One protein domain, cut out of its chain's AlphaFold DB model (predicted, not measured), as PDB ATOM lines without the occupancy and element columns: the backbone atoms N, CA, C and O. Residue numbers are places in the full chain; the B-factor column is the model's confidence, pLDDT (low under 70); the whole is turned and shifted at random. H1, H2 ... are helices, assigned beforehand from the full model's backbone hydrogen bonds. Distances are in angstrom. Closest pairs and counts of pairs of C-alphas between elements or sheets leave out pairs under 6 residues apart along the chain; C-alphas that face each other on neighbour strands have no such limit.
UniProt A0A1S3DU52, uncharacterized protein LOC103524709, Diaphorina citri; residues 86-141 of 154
ATOM      1  N   LYS A  86      76.438  58.027  14.837       87.75
ATOM      2  CA  LYS A  86      75.678  58.472  13.659       87.75
ATOM      3  C   LYS A  86      74.660  59.562  14.016       87.75
ATOM      4  O   LYS A  86      74.678  60.628  13.406       87.75
ATOM      5  N   ILE A  87      73.849  59.332  15.050       89.38
ATOM      6  CA  ILE A  87      72.862  60.310  15.541       89.38
ATOM      7  C   ILE A  87      73.549  61.594  16.029       89.38
ATOM      8  O   ILE A  87      73.120  62.692  15.683       89.38
ATOM      9  N   LEU A  88      74.628  61.476  16.809       90.19
ATOM     10  CA  LEU A  88      75.352  62.639  17.335       90.19
ATOM     11  C   LEU A  88      75.973  63.489  16.222       90.19
ATOM     12  O   LEU A  88      75.841  64.712  16.246       90.19
ATOM     13  N   THR A  89      76.616  62.857  15.238       87.06
ATOM     14  CA  THR A  89      77.206  63.569  14.098       87.06
ATOM     15  C   THR A  89      76.126  64.257  13.270       87.06
ATOM     16  O   THR A  89      76.305  65.414  12.898       87.06
ATOM     17  N   PHE A  90      74.990  63.595  13.040       85.44
ATOM     18  CA  PHE A  90      73.866  64.186  12.320       85.44
ATOM     19  C   PHE A  90      73.293  65.413  13.045       85.44
ATOM     20  O   PHE A  90      73.171  66.478  12.444       85.44
ATOM     21  N   ASN A  91      73.011  65.298  14.345       87.56
ATOM     22  CA  ASN A  91      72.481  66.404  15.146       87.56
ATOM     23  C   ASN A  91      73.443  67.596  15.183       87.56
ATOM     24  O   ASN A  91      73.017  68.746  15.069       87.56
ATOM     25  N   TYR A  92      74.743  67.322  15.322       87.69
ATOM     26  CA  TYR A  92      75.767  68.359  15.274       87.69
ATOM     27  C   TYR A  92      75.787  69.057  13.914       87.69
ATOM     28  O   TYR A  92      75.746  70.284  13.856       87.69
ATOM     29  N   ALA A  93      75.796  68.284  12.827       83.38
ATOM     30  CA  ALA A  93      75.792  68.822  11.478       83.38
ATOM     31  C   ALA A  93      74.565  69.718  11.262       83.38
ATOM     32  O   ALA A  93      74.731  70.892  10.944       83.38
ATOM     33  N   ALA A  94      73.361  69.222  11.563       83.62
ATOM     34  CA  ALA A  94      72.121  69.995  11.479       83.62
ATOM     35  C   ALA A  94      72.203  71.315  12.272       83.62
ATOM     36  O   ALA A  94      71.874  72.384  11.748       83.62
ATOM     37  N   LYS A  95      72.730  71.274  13.504       86.69
ATOM     38  CA  LYS A  95      72.904  72.475  14.331       86.69
ATOM     39  C   LYS A  95      73.854  73.483  13.689       86.69
ATOM     40  O   LYS A  95      73.506  74.660  13.609       86.69
ATOM     41  N   VAL A  96      75.014  73.043  13.205       85.81
ATOM     42  CA  VAL A  96      75.975  73.935  12.544       85.81
ATOM     43  C   VAL A  96      75.372  74.537  11.281       85.81
ATOM     44  O   VAL A  96      75.500  75.737  11.071       85.81
ATOM     45  N   THR A  97      74.647  73.750  10.483       81.19
ATOM     46  CA  THR A  97      73.995  74.269   9.273       81.19
ATOM     47  C   THR A  97      72.915  75.302   9.563       81.19
ATOM     48  O   THR A  97      72.728  76.211   8.768       81.19
ATOM     49  N   SER A  98      72.249  75.219  10.719       82.62
ATOM     50  CA  SER A  98      71.236  76.204  11.112       82.62
ATOM     51  C   SER A  98      71.820  77.561  11.530       82.62
ATOM     52  O   SER A  98      71.086  78.547  11.555       82.62
ATOM     53  N   VAL A  99      73.124  77.635  11.841       86.44
ATOM     54  CA  VAL A  99      73.790  78.839  12.366       86.44
ATOM     55  C   VAL A  99      74.929  79.271  11.426       86.44
ATOM     56  O   VAL A  99      76.053  78.783  11.563       86.44
ATOM     57  N   PRO A 100      74.697  80.233  10.511       82.31
ATOM     58  CA  PRO A 100      75.705  80.691   9.543       82.31
ATOM     59  C   PRO A 100      76.988  81.244  10.169       82.31
ATOM     60  O   PRO A 100      78.068  81.132   9.597       82.31
ATOM     61  N   GLN A 101      76.871  81.837  11.358       86.75
ATOM     62  CA  GLN A 101      77.989  82.436  12.093       86.75
ATOM     63  C   GLN A 101      78.861  81.393  12.809       86.75
ATOM     64  O   GLN A 101      79.879  81.739  13.405       86.75
ATOM     65  N   HIS A 102      78.487  80.110  12.774       86.94
ATOM     66  CA  HIS A 102      79.245  79.066  13.446       86.94
ATOM     67  C   HIS A 102      80.621  78.871  12.773       86.94
ATOM     68  O   HIS A 102      80.691  78.759  11.546       86.94
ATOM     69  N   PRO A 103      81.727  78.733  13.532       86.75
ATOM     70  CA  PRO A 103      83.075  78.626  12.959       86.75
ATOM     71  C   PRO A 103      83.225  77.437  11.996       86.75
ATOM     72  O   PRO A 103      83.886  77.531  10.963       86.75
ATOM     73  N   CYS A 104      82.554  76.320  12.289       80.69
ATOM     74  CA  CYS A 104      82.565  75.127  11.436       80.69
ATOM     75  C   CYS A 104      81.568  75.169  10.260       80.69
ATOM     76  O   CYS A 104      81.531  74.208   9.491       80.69
ATOM     77  N   TYR A 105      80.779  76.240  10.089       83.56
ATOM     78  CA  TYR A 105      79.791  76.348   9.003       83.56
ATOM     79  C   TYR A 105      80.459  76.245   7.632       83.56
ATOM     80  O   TYR A 105      80.077  75.416   6.810       83.56
ATOM     81  N   LYS A 106      81.528  77.023   7.418       80.44
ATOM     82  CA  LYS A 106      82.267  77.028   6.149       80.44
ATOM     83  C   LYS A 106      82.865  75.664   5.821       80.44
ATOM     84  O   LYS A 106      82.865  75.267   4.663       80.44
ATOM     85  N   LEU A 107      83.351  74.950   6.839       76.44
ATOM     86  CA  LEU A 107      83.892  73.609   6.656       76.44
ATOM     87  C   LEU A 107      82.799  72.683   6.129       76.44
ATOM     88  O   LEU A 107      83.000  72.081   5.085       76.44
ATOM     89  N   LEU A 108      81.650  72.598   6.804       75.31
ATOM     90  CA  LEU A 108      80.538  71.713   6.423       75.31
ATOM     91  C   LEU A 108      79.886  72.081   5.083       75.31
ATOM     92  O   LEU A 108      79.503  71.187   4.337       75.31
ATOM     93  N   MET A 109      79.774  73.374   4.772       72.25
ATOM     94  CA  MET A 109      79.045  73.869   3.597       72.25
ATOM     95  C   MET A 109      79.876  73.931   2.316       72.25
ATOM     96  O   MET A 109      79.322  73.841   1.222       72.25
ATOM     97  N   PHE A 110      81.197  74.098   2.420       71.44
ATOM     98  CA  PHE A 110      82.050  74.299   1.251       71.44
ATOM     99  C   PHE A 110      83.009  73.112   1.048       71.44
ATOM    100  O   PHE A 110      84.096  73.075   1.634       71.44
ATOM    101  N   PRO A 111      82.683  72.169   0.141       63.53
ATOM    102  CA  PRO A 111      83.478  70.958  -0.086       63.53
ATOM    103  C   PRO A 111      84.885  71.237  -0.639       63.53
ATOM    104  O   PRO A 111      85.763  70.382  -0.550       63.53
ATOM    105  N   LYS A 112      85.154  72.445  -1.157       61.66
ATOM    106  CA  LYS A 112      86.499  72.870  -1.591       61.66
ATOM    107  C   LYS A 112      87.528  72.806  -0.455       61.66
ATOM    108  O   LYS A 112      88.671  72.438  -0.703       61.66
ATOM    109  N   TYR A 113      87.120  73.067   0.790       58.94
ATOM    110  CA  TYR A 113      88.001  72.896   1.950       58.94
ATOM    111  C   TYR A 113      88.251  71.418   2.271       58.94
ATOM    112  O   TYR A 113      89.316  71.083   2.772       58.94
ATOM    113  N   VAL A 114      87.312  70.527   1.934       57.38
ATOM    114  CA  VAL A 114      87.383  69.076   2.188       57.38
ATOM    115  C   VAL A 114      88.364  68.373   1.249       57.38
ATOM    116  O   VAL A 114      89.080  67.464   1.676       57.38
ATOM    117  N   GLN A 115      88.445  68.804  -0.014       55.97
ATOM    118  CA  GLN A 115      89.331  68.201  -1.020       55.97
ATOM    119  C   GLN A 115      90.816  68.267  -0.614       55.97
ATOM    120  O   GLN A 115      91.559  67.307  -0.816       55.97
ATOM    121  N   ASN A 116      91.226  69.333   0.084       55.03
ATOM    122  CA  ASN A 116      92.587  69.482   0.614       55.03
ATOM    123  C   ASN A 116      92.955  68.408   1.659       55.03
ATOM    124  O   ASN A 116      94.135  68.100   1.837       55.03
ATOM    125  N   TYR A 117      91.964  67.815   2.334       55.06
ATOM    126  CA  TYR A 117      92.164  66.744   3.317       55.06
ATOM    127  C   TYR A 117      92.073  65.343   2.704       55.06
ATOM    128  O   TYR A 117      92.776  64.440   3.165       55.06
ATOM    129  N   LYS A 118      91.282  65.163   1.632       53.69
ATOM    130  CA  LYS A 118      91.231  63.901   0.868       53.69
ATOM    131  C   LYS A 118      92.608  63.542   0.305       53.69
ATOM    132  O   LYS A 118      93.055  62.409   0.467       53.69
ATOM    133  N   ASN A 119      93.335  64.533  -0.212       56.53
ATOM    134  CA  ASN A 119      94.703  64.349  -0.712       56.53
ATOM    135  C   ASN A 119      95.706  63.938   0.387       56.53
ATOM    136  O   ASN A 119      96.742  63.357   0.083       56.53
ATOM    137  N   LYS A 120      95.392  64.188   1.668       56.75
ATOM    138  CA  LYS A 120      96.219  63.807   2.828       56.75
ATOM    139  C   LYS A 120      95.799  62.482   3.488       56.75
ATOM    140  O   LYS A 120      96.355  62.145   4.528       56.75
ATOM    141  N   LYS A 121      94.838  61.730   2.923       56.41
ATOM    142  CA  LYS A 121      94.230  60.526   3.541       56.41
ATOM    143  C   LYS A 121      93.643  60.786   4.941       56.41
ATOM    144  O   LYS A 121      93.623  59.895   5.787       56.41
ATOM    145  N   ILE A 122      93.172  62.006   5.205       58.59
ATOM    146  CA  ILE A 122      92.498  62.338   6.463       58.59
ATOM    147  C   ILE A 122      90.997  62.318   6.194       58.59
ATOM    148  O   ILE A 122      90.463  63.198   5.515       58.59
ATOM    149  N   ASN A 123      90.308  61.325   6.748       58.53
ATOM    150  CA  ASN A 123      88.852  61.297   6.746       58.53
ATOM    151  C   ASN A 123      88.363  62.456   7.621       58.53
ATOM    152  O   ASN A 123      88.590  62.481   8.832       58.53
ATOM    153  N   THR A 124      87.720  63.448   7.013       63.19
ATOM    154  CA  THR A 124      87.097  64.556   7.746       63.19
ATOM    155  C   THR A 124      85.630  64.246   8.019       63.19
ATOM    156  O   THR A 124      85.013  63.417   7.347       63.19
ATOM    157  N   ILE A 125      85.057  64.933   9.008       67.31
ATOM    158  CA  ILE A 125      83.648  64.800   9.412       67.31
ATOM    159  C   ILE A 125      82.700  64.973   8.218       67.31
ATOM    160  O   ILE A 125      81.706  64.263   8.117       67.31
ATOM    161  N   ASN A 126      83.038  65.857   7.280       61.44
ATOM    162  CA  ASN A 126      82.233  66.100   6.086       61.44
ATOM    163  C   ASN A 126      82.207  64.908   5.138       61.44
ATOM    164  O   ASN A 126      81.146  64.574   4.633       61.44
ATOM    165  N   VAL A 127      83.347  64.240   4.929       62.78
ATOM    166  CA  VAL A 127      83.408  63.030   4.094       62.78
ATOM    167  C   VAL A 127      82.544  61.936   4.711       62.78
ATOM    168  O   VAL A 127      81.734  61.330   4.019       62.78
ATOM    169  N   PHE A 128      82.636  61.755   6.031       67.44
ATOM    170  CA  PHE A 128      81.787  60.804   6.747       67.44
ATOM    171  C   PHE A 128      80.293  61.144   6.615       67.44
ATOM    172  O   PHE A 128      79.473  60.253   6.401       67.44
ATOM    173  N   LEU A 129      79.928  62.422   6.748       68.31
ATOM    174  CA  LEU A 129      78.543  62.882   6.630       68.31
ATOM    175  C   LEU A 129      77.988  62.688   5.217       68.31
ATOM    176  O   LEU A 129      76.880  62.177   5.073       68.31
ATOM    177  N   GLU A 130      78.756  63.051   4.191       63.94
ATOM    178  CA  GLU A 130      78.361  62.888   2.790       63.94
ATOM    179  C   GLU A 130      78.218  61.411   2.399       63.94
ATOM    180  O   GLU A 130      77.256  61.056   1.719       63.94
ATOM    181  N   GLU A 131      79.128  60.542   2.851       66.94
ATOM    182  CA  GLU A 131      79.087  59.104   2.552       66.94
ATOM    183  C   GLU A 131      77.958  58.377   3.288       66.94
ATOM    184  O   GLU A 131      77.297  57.507   2.719       66.94
ATOM    185  N   LYS A 132      77.738  58.693   4.571       67.94
ATOM    186  CA  LYS A 132      76.799  57.940   5.421       67.94
ATOM    187  C   LYS A 132      75.393  58.532   5.453       67.94
ATOM    188  O   LYS A 132      74.464  57.810   5.812       67.94
ATOM    189  N   PHE A 133      75.216  59.804   5.091       70.19
ATOM    190  CA  PHE A 133      73.926  60.498   5.142       70.19
ATOM    191  C   PHE A 133      73.645  61.287   3.857       70.19
ATOM    192  O   PHE A 133      73.605  62.518   3.880       70.19
ATOM    193  N   PRO A 134      73.339  60.609   2.737       66.62
ATOM    194  CA  PRO A 134      72.986  61.284   1.484       66.62
ATOM    195  C   PRO A 134      71.779  62.230   1.632       66.62
ATOM    196  O   PRO A 134      71.682  63.237   0.935       66.62
ATOM    197  N   LEU A 135      70.887  61.954   2.592       63.06
ATOM    198  CA  LEU A 135      69.708  62.769   2.889       63.06
ATOM    199  C   LEU A 135      70.051  64.136   3.506       63.06
ATOM    200  O   LEU A 135      69.291  65.086   3.333       63.06
ATOM    201  N   PHE A 136      71.212  64.265   4.160       64.94
ATOM    202  CA  PHE A 136      71.692  65.542   4.695       64.94
ATOM    203  C   PHE A 136      71.822  66.594   3.588       64.94
ATOM    204  O   PHE A 136      71.432  67.745   3.776       64.94
ATOM    205  N   LYS A 137      72.216  66.158   2.382       61.44
ATOM    206  CA  LYS A 137      72.341  67.018   1.203       61.44
ATOM    207  C   LYS A 137      71.034  67.737   0.838       61.44
ATOM    208  O   LYS A 137      71.064  68.840   0.306       61.44
ATOM    209  N   LYS A 138      69.892  67.111   1.152       60.31
ATOM    210  CA  LYS A 138      68.539  67.610   0.869       60.31
ATOM    211  C   LYS A 138      68.036  68.610   1.917       60.31
ATOM    212  O   LYS A 138      67.172  69.412   1.606       60.31
ATOM    213  N   ILE A 139      68.569  68.583   3.142       58.50
ATOM    214  CA  ILE A 139      68.166  69.496   4.230       58.50
ATOM    215  C   ILE A 139      68.722  70.909   3.993       58.50
ATOM    216  O   ILE A 139      68.095  71.891   4.375       58.50
ATOM    217  N   HIS A 140      69.856  71.026   3.296       55.91
ATOM    218  CA  HIS A 140      70.511  72.301   2.982       55.91
ATOM    219  C   HIS A 140      69.673  73.285   2.152       55.91
ATOM    220  O   HIS A 140      70.043  74.452   2.067       55.91
ATOM    221  N   THR A 141      68.576  72.844   1.532       51.91
ATOM    222  CA  THR A 141      67.684  73.717   0.753       51.91
ATOM    223  C   THR A 141      66.608  74.391   1.602       51.91
ATOM    224  O   THR A 141      65.913  75.271   1.098       51.91
TER     225      THR A 141
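Overview. This is residues 86 to 141 of the 154 residues of the protein "uncharacterized protein LOC103524709" of Diaphorina citri (UniProt A0A1S3DU52). Five helices follow one another in a single round: H1, the longest, makes one side, short H2 and then H3 lead away from it, and the chain folds back through residues 119 to 124 into H4, after which little H5 comes back near H1. The contacts between the helices are few. The printed part has 56 residues, with named helices in the order H1, H2, H3, H4, H5 and no named strand; the class is all helix. The whole is compact, with a radius of gyration of the C-alphas of 11.0 A, and rounded, spanning 29 by 24 by 20 A.

Arrangement. H1, residues 86 to 98, touches H2, residues 105 to 109, with residues 93 to 97 alone; their closest C-alphas, of Val 96 and Tyr 105, are 5.7 A apart. H3, residues 111 to 118, and H4, residues 125 to 132, only just touch, with 3 pairs of C-alphas within 8 A, the closest those of Val 114 and Asn 126 at 7.1 A; they are about perpendicular, at 86 degrees. H2 and H4 are close but not clearly touching, their closest C-alphas, of Leu 108 and Asn 126, 5.9 A apart. H4 and H5, residues 136 to 139, only just touch, with 3 such pairs, and only at the corner by their link; the closest C-alphas are those of Glu 130 and Phe 136, at 7.4 A. H1 and H5 are near each other, while H1 and H3 are apart. Every O i to N i+4 pair is within hydrogen-bond range in H1, H2 and H4, and 2 of 4 in H3; H5 is too short for such a pair.

Along the chain. H1 begins at C-alpha 86 (75.678, 58.472, 13.659) and is 18.5 A long. H2 measures 6.0 A, H3 and H4 10.5 A each, and H5 5.3 A, ending at C-alpha 139 (68.166, 69.496, 4.230).

Size, cuts and confidence. The two C-alphas farthest apart, of Lys 120 and Thr 141, are 30.3 A apart. The printed part has no cut and no long link. Residues 111 to 132 and 134 to 141 have pLDDT under 70.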